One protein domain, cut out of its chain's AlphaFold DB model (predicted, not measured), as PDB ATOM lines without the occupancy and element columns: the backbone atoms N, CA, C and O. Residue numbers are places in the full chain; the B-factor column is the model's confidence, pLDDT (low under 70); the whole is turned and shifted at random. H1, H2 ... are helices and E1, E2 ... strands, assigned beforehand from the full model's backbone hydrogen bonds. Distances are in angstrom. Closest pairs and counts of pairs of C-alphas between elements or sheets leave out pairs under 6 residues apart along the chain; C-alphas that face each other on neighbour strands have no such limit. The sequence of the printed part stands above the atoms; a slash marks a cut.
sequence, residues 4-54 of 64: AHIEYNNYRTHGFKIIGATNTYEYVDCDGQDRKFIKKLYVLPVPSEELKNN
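AT A GLANCE: This is residues 4 to 54 of the 64 residues of the protein "RagB/SusD family nutrient uptake outer membrane protein" of Bacteroides ovatus (UniProt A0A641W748). A long, thin arrangement without a compact core: a two-stranded hairpin, E1 and E2, makes one end, the short helices H1 and H2 lie near each other farther along, and a tail, residues 43 to 54 with H3, sticks out at the other end. The printed part has 51 residues, with three named helices and two named strands in the order H1, E1, E2, H2, H3; the sheet, E1 - E2, is antiparallel. The class is mixed, helices and strands, with under half of the residues in named elements. The whole is extended, with a radius of gyration of the C-alphas of 18.3 A and spans of 57 by 26 by 16 A.

HOW THE PARTS SIT: E1, residues 14 to 18, and E2, residues 25 to 29, form an antiparallel hairpin, with 147 degrees between their directions. C-alphas 14 and 29, which face each other, are 4.7 A apart; N 17 and O 26 are within hydrogen-bond range at 2.8 A, as are N 15 and O 28 at 2.9 A. H1, residues 4 to 7, and H2, residues 39 to 42, are close but not clearly touching; their closest C-alphas, of His 5 and Lys 39, are 5.5 A apart. H3, residues 48 to 53, is apart from H1, H2, E1 and E2. In H3 every O i to N i+4 pair is within hydrogen-bond range; H1 and H2 are too short for such a pair, and their single O i to N i+3 pair is within range in H2 but not in H1.

IN THESE COORDINATES: E1 is 13.4 A long, from C-alpha 14 at (2.623, -21.887, 265.978), and E2 is 12.9 A. H1 spans 5.1 A, H2 6.0 A and H3 8.9 A, ending at C-alpha 53 at (-36.737, -35.469, 260.443).

THE WHOLE: The C-alphas of Thr 22 and Asn 54, the two farthest apart, are 56.7 A apart. The printed part has no cut and no long link. Mean pLDDT of the printed part is 89.4, and no printed residue is under 70.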
ATOM      1  N   ALA A   4     -13.499 -16.855 274.263       88.88
ATOM      2  CA  ALA A   4     -12.886 -17.418 273.053       88.88
ATOM      3  C   ALA A   4     -13.040 -16.531 271.804       88.88
ATOM      4  O   ALA A   4     -12.111 -16.413 271.018       88.88
ATOM      5  N   HIS A   5     -14.178 -15.857 271.628       92.06
ATOM      6  CA  HIS A   5     -14.382 -14.942 270.494       92.06
ATOM      7  C   HIS A   5     -13.590 -13.628 270.562       92.06
ATOM      8  O   HIS A   5     -13.524 -12.903 269.568       92.06
ATOM      9  N   ILE A   6     -13.007 -13.337 271.726       90.88
ATOM     10  CA  ILE A   6     -12.117 -12.202 271.971       90.88
ATOM     11  C   ILE A   6     -10.670 -12.680 271.824       90.88
ATOM     12  O   ILE A   6      -9.929 -12.154 271.004       90.88
ATOM     13  N   GLU A   7     -10.304 -13.724 272.570       90.06
ATOM     14  CA  GLU A   7      -8.918 -14.190 272.712       90.06
ATOM     15  C   GLU A   7      -8.433 -15.053 271.540       90.06
ATOM     16  O   GLU A   7      -7.243 -15.090 271.243       90.06
ATOM     17  N   TYR A   8      -9.338 -15.772 270.865       88.19
ATOM     18  CA  TYR A   8      -8.987 -16.730 269.811       88.19
ATOM     19  C   TYR A   8      -9.365 -16.264 268.406       88.19
ATOM     20  O   TYR A   8      -9.673 -17.076 267.527       88.19
ATOM     21  N   ASN A   9      -9.334 -14.955 268.183       89.81
ATOM     22  CA  ASN A   9      -9.672 -14.355 266.906       89.81
ATOM     23  C   ASN A   9      -8.514 -13.493 266.389       89.81
ATOM     24  O   ASN A   9      -7.905 -12.752 267.154       89.81
ATOM     25  N   ASN A  10      -8.231 -13.578 265.087       87.94
ATOM     26  CA  ASN A  10      -7.160 -12.843 264.404       87.94
ATOM     27  C   ASN A  10      -5.759 -13.094 264.991       87.94
ATOM     28  O   ASN A  10      -4.940 -12.180 265.072       87.94
ATOM     29  N   TYR A  11      -5.486 -14.328 265.416       87.50
ATOM     30  CA  TYR A  11      -4.160 -14.718 265.889       87.50
ATOM     31  C   TYR A  11      -3.671 -15.977 265.181       87.50
ATOM     32  O   TYR A  11      -4.462 -16.818 264.734       87.50
ATOM     33  N   ARG A  12      -2.346 -16.104 265.112       89.06
ATOM     34  CA  ARG A  12      -1.665 -17.208 264.447       89.06
ATOM     35  C   ARG A  12      -1.099 -18.185 265.459       89.06
ATOM     36  O   ARG A  12      -0.359 -17.806 266.369       89.06
ATOM     37  N   THR A  13      -1.432 -19.454 265.284       90.12
ATOM     38  CA  THR A  13      -0.888 -20.529 266.109       90.12
ATOM     39  C   THR A  13       0.364 -21.101 265.492       90.12
ATOM     40  O   THR A  13       0.398 -21.429 264.307       90.12
ATOM     41  N   HIS A  14       1.365 -21.271 266.338       92.44
ATOM     42  CA  HIS A  14       2.623 -21.887 265.978       92.44
ATOM     43  C   HIS A  14       2.935 -22.993 266.976       92.44
ATOM     44  O   HIS A  14       2.498 -22.950 268.129       92.44
ATOM     45  N   GLY A  15       3.685 -23.985 266.522       90.31
ATOM     46  CA  GLY A  15       4.087 -25.128 267.319       90.31
ATOM     47  C   GLY A  15       5.580 -25.388 267.219       90.31
ATOM     48  O   GLY A  15       6.282 -24.838 266.371       90.31
ATOM     49  N   PHE A  16       6.049 -26.279 268.085       91.50
ATOM     50  CA  PHE A  16       7.390 -26.836 268.014       91.50
ATOM     51  C   PHE A  16       7.293 -28.309 267.633       91.50
ATOM     52  O   PHE A  16       6.644 -29.096 268.322       91.50
ATOM     53  N   LYS A  17       7.940 -28.685 266.533       88.81
ATOM     54  CA  LYS A  17       8.025 -30.064 266.058       88.81
ATOM     55  C   LYS A  17       9.379 -30.651 266.434       88.81
ATOM     56  O   LYS A  17      10.410 -30.040 266.182       88.81
ATOM     57  N   ILE A  18       9.389 -31.848 267.012       89.69
ATOM     58  CA  ILE A  18      10.631 -32.573 267.306       89.69
ATOM     59  C   ILE A  18      11.156 -33.173 265.997       89.69
ATOM     60  O   ILE A  18      10.427 -33.896 265.317       89.69
ATOM     61  N   ILE A  19      12.406 -32.872 265.643       87.56
ATOM     62  CA  ILE A  19      13.009 -33.276 264.357       87.56
ATOM     63  C   ILE A  19      14.210 -34.222 264.500       87.56
ATOM     64  O   ILE A  19      14.763 -34.664 263.498       87.56
ATOM     65  N   GLY A  20      14.624 -34.563 265.722       82.06
ATOM     66  CA  GLY A  20      15.789 -35.416 265.949       82.06
ATOM     67  C   GLY A  20      15.780 -36.144 267.289       82.06
ATOM     68  O   GLY A  20      14.845 -36.030 268.077       82.06
ATOM     69  N   ALA A  21      16.847 -36.908 267.534       76.44
ATOM     70  CA  ALA A  21      16.980 -37.777 268.705       76.44
ATOM     71  C   ALA A  21      17.327 -37.033 270.012       76.44
ATOM     72  O   ALA A  21      17.130 -37.579 271.094       76.44
ATOM     73  N   THR A  22      17.830 -35.798 269.936       73.69
ATOM     74  CA  THR A  22      18.268 -35.016 271.105       73.69
ATOM     75  C   THR A  22      17.868 -33.555 270.966       73.69
ATOM     76  O   THR A  22      18.480 -32.844 270.179       73.69
ATOM     77  N   ASN A  23      16.884 -33.114 271.761       80.00
ATOM     78  CA  ASN A  23      16.539 -31.713 272.071       80.00
ATOM     79  C   ASN A  23      16.483 -30.716 270.891       80.00
ATOM     80  O   ASN A  23      16.625 -29.512 271.101       80.00
ATOM     81  N   THR A  24      16.270 -31.181 269.659       87.38
ATOM     82  CA  THR A  24      16.125 -30.327 268.478       87.38
ATOM     83  C   THR A  24      14.653 -30.129 268.139       87.38
ATOM     84  O   THR A  24      13.906 -31.088 267.924       87.38
ATOM     85  N   TYR A  25      14.253 -28.859 268.071       89.44
ATOM     86  CA  TYR A  25      12.891 -28.437 267.773       89.44
ATOM     87  C   TYR A  25      12.883 -27.508 266.563       89.44
ATOM     88  O   TYR A  25      13.700 -26.594 266.463       89.44
ATOM     89  N   GLU A  26      11.939 -27.734 265.665       91.00
ATOM     90  CA  GLU A  26      11.625 -26.862 264.542       91.00
ATOM     91  C   GLU A  26      10.399 -26.020 264.891       91.00
ATOM     92  O   GLU A  26       9.409 -26.547 265.402       91.00
ATOM     93  N   TYR A  27      10.460 -24.718 264.618       90.88
ATOM     94  CA  TYR A  27       9.296 -23.844 264.717       90.88
ATOM     95  C   TYR A  27       8.426 -24.014 263.473       90.88
ATOM     96  O   TYR A  27       8.904 -23.835 262.354       90.88
ATOM     97  N   VAL A  28       7.156 -24.358 263.669       91.56
ATOM     98  CA  VAL A  28       6.228 -24.683 262.583       91.56
ATOM     99  C   VAL A  28       4.972 -23.827 262.697       91.56
ATOM    100  O   VAL A  28       4.399 -23.678 263.777       91.56
ATOM    101  N   ASP A  29       4.531 -23.282 261.569       90.38
ATOM    102  CA  ASP A  29       3.214 -22.663 261.427       90.38
ATOM    103  C   ASP A  29       2.141 -23.754 261.304       90.38
ATOM    104  O   ASP A  29       2.261 -24.645 260.461       90.38
ATOM    105  N   CYS A  30       1.120 -23.719 262.165       84.44
ATOM    106  CA  CYS A  30       0.129 -24.793 262.232       84.44
ATOM    107  C   CYS A  30      -0.887 -24.755 261.087       84.44
ATOM    108  O   CYS A  30      -1.220 -25.805 260.547       84.44
ATOM    109  N   ASP A  31      -1.392 -23.569 260.745       83.06
ATOM    110  CA  ASP A  31      -2.593 -23.435 259.909       83.06
ATOM    111  C   ASP A  31      -2.369 -22.556 258.674       83.06
ATOM    112  O   ASP A  31      -3.239 -22.481 257.808       83.06
ATOM    113  N   GLY A  32      -1.232 -21.855 258.571       87.62
ATOM    114  CA  GLY A  32      -0.947 -20.982 257.430       87.62
ATOM    115  C   GLY A  32      -1.845 -19.737 257.344       87.62
ATOM    116  O   GLY A  32      -1.662 -18.911 256.445       87.62
ATOM    117  N   GLN A  33      -2.770 -19.556 258.289       89.75
ATOM    118  CA  GLN A  33      -3.759 -18.482 258.328       89.75
ATOM    119  C   GLN A  33      -4.135 -18.122 259.769       89.75
ATOM    120  O   GLN A  33      -3.962 -18.923 260.692       89.75
ATOM    121  N   ASP A  34      -4.688 -16.924 259.953       90.88
ATOM    122  CA  ASP A  34      -5.175 -16.485 261.258       90.88
ATOM    123  C   ASP A  34      -6.480 -17.196 261.613       90.88
ATOM    124  O   ASP A  34      -7.398 -17.332 260.794       90.88
ATOM    125  N   ARG A  35      -6.578 -17.648 262.863       90.50
ATOM    126  CA  ARG A  35      -7.777 -18.322 263.359       90.50
ATOM    127  C   ARG A  35      -8.898 -17.323 263.587       90.50
ATOM    128  O   ARG A  35      -8.681 -16.205 264.055       90.50
ATOM    129  N   LYS A  36     -10.120 -17.769 263.301       91.56
ATOM    130  CA  LYS A  36     -11.333 -16.975 263.471       91.56
ATOM    131  C   LYS A  36     -12.353 -17.718 264.320       91.56
ATOM    132  O   LYS A  36     -13.025 -18.624 263.835       91.56
ATOM    133  N   PHE A  37     -12.498 -17.288 265.569       91.50
ATOM    134  CA  PHE A  37     -13.581 -17.718 266.445       91.50
ATOM    135  C   PHE A  37     -14.564 -16.561 266.643       91.50
ATOM    136  O   PHE A  37     -14.232 -15.538 267.231       91.50
ATOM    137  N   ILE A  38     -15.783 -16.701 266.129       91.69
ATOM    138  CA  ILE A  38     -16.856 -15.699 266.242       91.69
ATOM    139  C   ILE A  38     -17.921 -16.181 267.225       91.69
ATOM    140  O   ILE A  38     -18.120 -17.381 267.368       91.69
ATOM    141  N   LYS A  39     -18.640 -15.254 267.873       91.25
ATOM    142  CA  LYS A  39     -19.580 -15.571 268.964       91.25
ATOM    143  C   LYS A  39     -20.614 -16.650 268.598       91.25
ATOM    144  O   LYS A  39     -20.888 -17.518 269.414       91.25
ATOM    145  N   LYS A  40     -21.108 -16.678 267.357       91.00
ATOM    146  CA  LYS A  40     -22.054 -17.716 266.910       91.00
ATOM    147  C   LYS A  40     -21.516 -19.152 266.983       91.00
ATOM    148  O   LYS A  40     -22.308 -20.076 267.044       91.00
ATOM    149  N   LEU A  41     -20.192 -19.347 266.995       92.50
ATOM    150  CA  LEU A  41     -19.554 -20.670 267.073       92.50
ATOM    151  C   LEU A  41     -19.561 -21.271 268.486       92.50
ATOM    152  O   LEU A  41     -19.101 -22.398 268.654       92.50
ATOM    153  N   TYR A  42     -20.076 -20.561 269.499       92.44
ATOM    154  CA  TYR A  42     -20.351 -21.177 270.804       92.44
ATOM    155  C   TYR A  42     -21.430 -22.255 270.735       92.44
ATOM    156  O   TYR A  42     -21.472 -23.131 271.596       92.44
ATOM    157  N   VAL A  43     -22.264 -22.201 269.702       92.25
ATOM    158  CA  VAL A  43     -23.265 -23.211 269.404       92.25
ATOM    159  C   VAL A  43     -23.014 -23.692 267.982       92.25
ATOM    160  O   VAL A  43     -22.724 -22.892 267.098       92.25
ATOM    161  N   LEU A  44     -23.064 -24.998 267.753       92.38
ATOM    162  CA  LEU A  44     -22.972 -25.547 266.401       92.38
ATOM    163  C   LEU A  44     -24.375 -25.619 265.792       92.38
ATOM    164  O   LEU A  44     -25.330 -25.891 266.523       92.38
ATOM    165  N   PRO A  45     -24.515 -25.395 264.474       94.00
ATOM    166  CA  PRO A  45     -25.817 -25.472 263.840       94.00
ATOM    167  C   PRO A  45     -26.343 -26.899 263.943       94.00
ATOM    168  O   PRO A  45     -25.604 -27.867 263.744       94.00
ATOM    169  N   VAL A  46     -27.642 -27.025 264.187       92.81
ATOM    170  CA  VAL A  46     -28.332 -28.302 264.030       92.81
ATOM    171  C   VAL A  46     -28.210 -28.730 262.561       92.81
ATOM    172  O   VAL A  46     -28.491 -27.908 261.678       92.81
ATOM    173  N   PRO A  47     -27.783 -29.974 262.265       94.00
ATOM    174  CA  PRO A  47     -27.719 -30.473 260.899       94.00
ATOM    175  C   PRO A  47     -29.069 -30.350 260.188       94.00
ATOM    176  O   PRO A  47     -30.121 -30.620 260.766       94.00
ATOM    177  N   SER A  48     -29.043 -29.985 258.906       91.19
ATOM    178  CA  SER A  48     -30.268 -29.781 258.122       91.19
ATOM    179  C   SER A  48     -31.130 -31.039 258.005       91.19
ATOM    180  O   SER A  48     -32.342 -30.930 257.857       91.19
ATOM    181  N   GLU A  49     -30.522 -32.221 258.083       93.81
ATOM    182  CA  GLU A  49     -31.229 -33.501 258.070       93.81
ATOM    183  C   GLU A  49     -32.032 -33.737 259.357       93.81
ATOM    184  O   GLU A  49     -33.177 -34.179 259.302       93.81
ATOM    185  N   GLU A  50     -31.490 -33.348 260.512       90.69
ATOM    186  CA  GLU A  50     -32.190 -33.459 261.797       90.69
ATOM    187  C   GLU A  50     -33.405 -32.526 261.848       90.69
ATOM    188  O   GLU A  50     -34.485 -32.933 262.278       90.69
ATOM    189  N   LEU A  51     -33.269 -31.304 261.318       90.81
ATOM    190  CA  LEU A  51     -34.374 -30.340 261.220       90.81
ATOM    191  C   LEU A  51     -35.514 -30.823 260.309       90.81
ATOM    192  O   LEU A  51     -36.661 -30.431 260.498       90.81
ATOM    193  N   LYS A  52     -35.218 -31.660 259.307       89.94
ATOM    194  CA  LYS A  52     -36.244 -32.252 258.433       89.94
ATOM    195  C   LYS A  52     -36.964 -33.419 259.100       89.94
ATOM    196  O   LYS A  52     -38.162 -33.587 258.891       89.94
ATOM    197  N   ASN A  53     -36.231 -34.224 259.868       92.56
ATOM    198  CA  ASN A  53     -36.737 -35.469 260.443       92.56
ATOM    199  C   ASN A  53     -37.472 -35.265 261.774       92.56
ATOM    200  O   ASN A  53     -38.241 -36.134 262.186       92.56
ATOM    201  N   ASN A  54     -37.284 -34.121 262.433       89.50
ATOM    202  CA  ASN A  54     -37.960 -33.791 263.678       89.50
ATOM    203  C   ASN A  54     -38.568 -32.382 263.617       89.50
ATOM    204  O   ASN A  54     -37.867 -31.380 263.667       89.50
TER     205      ASN A  54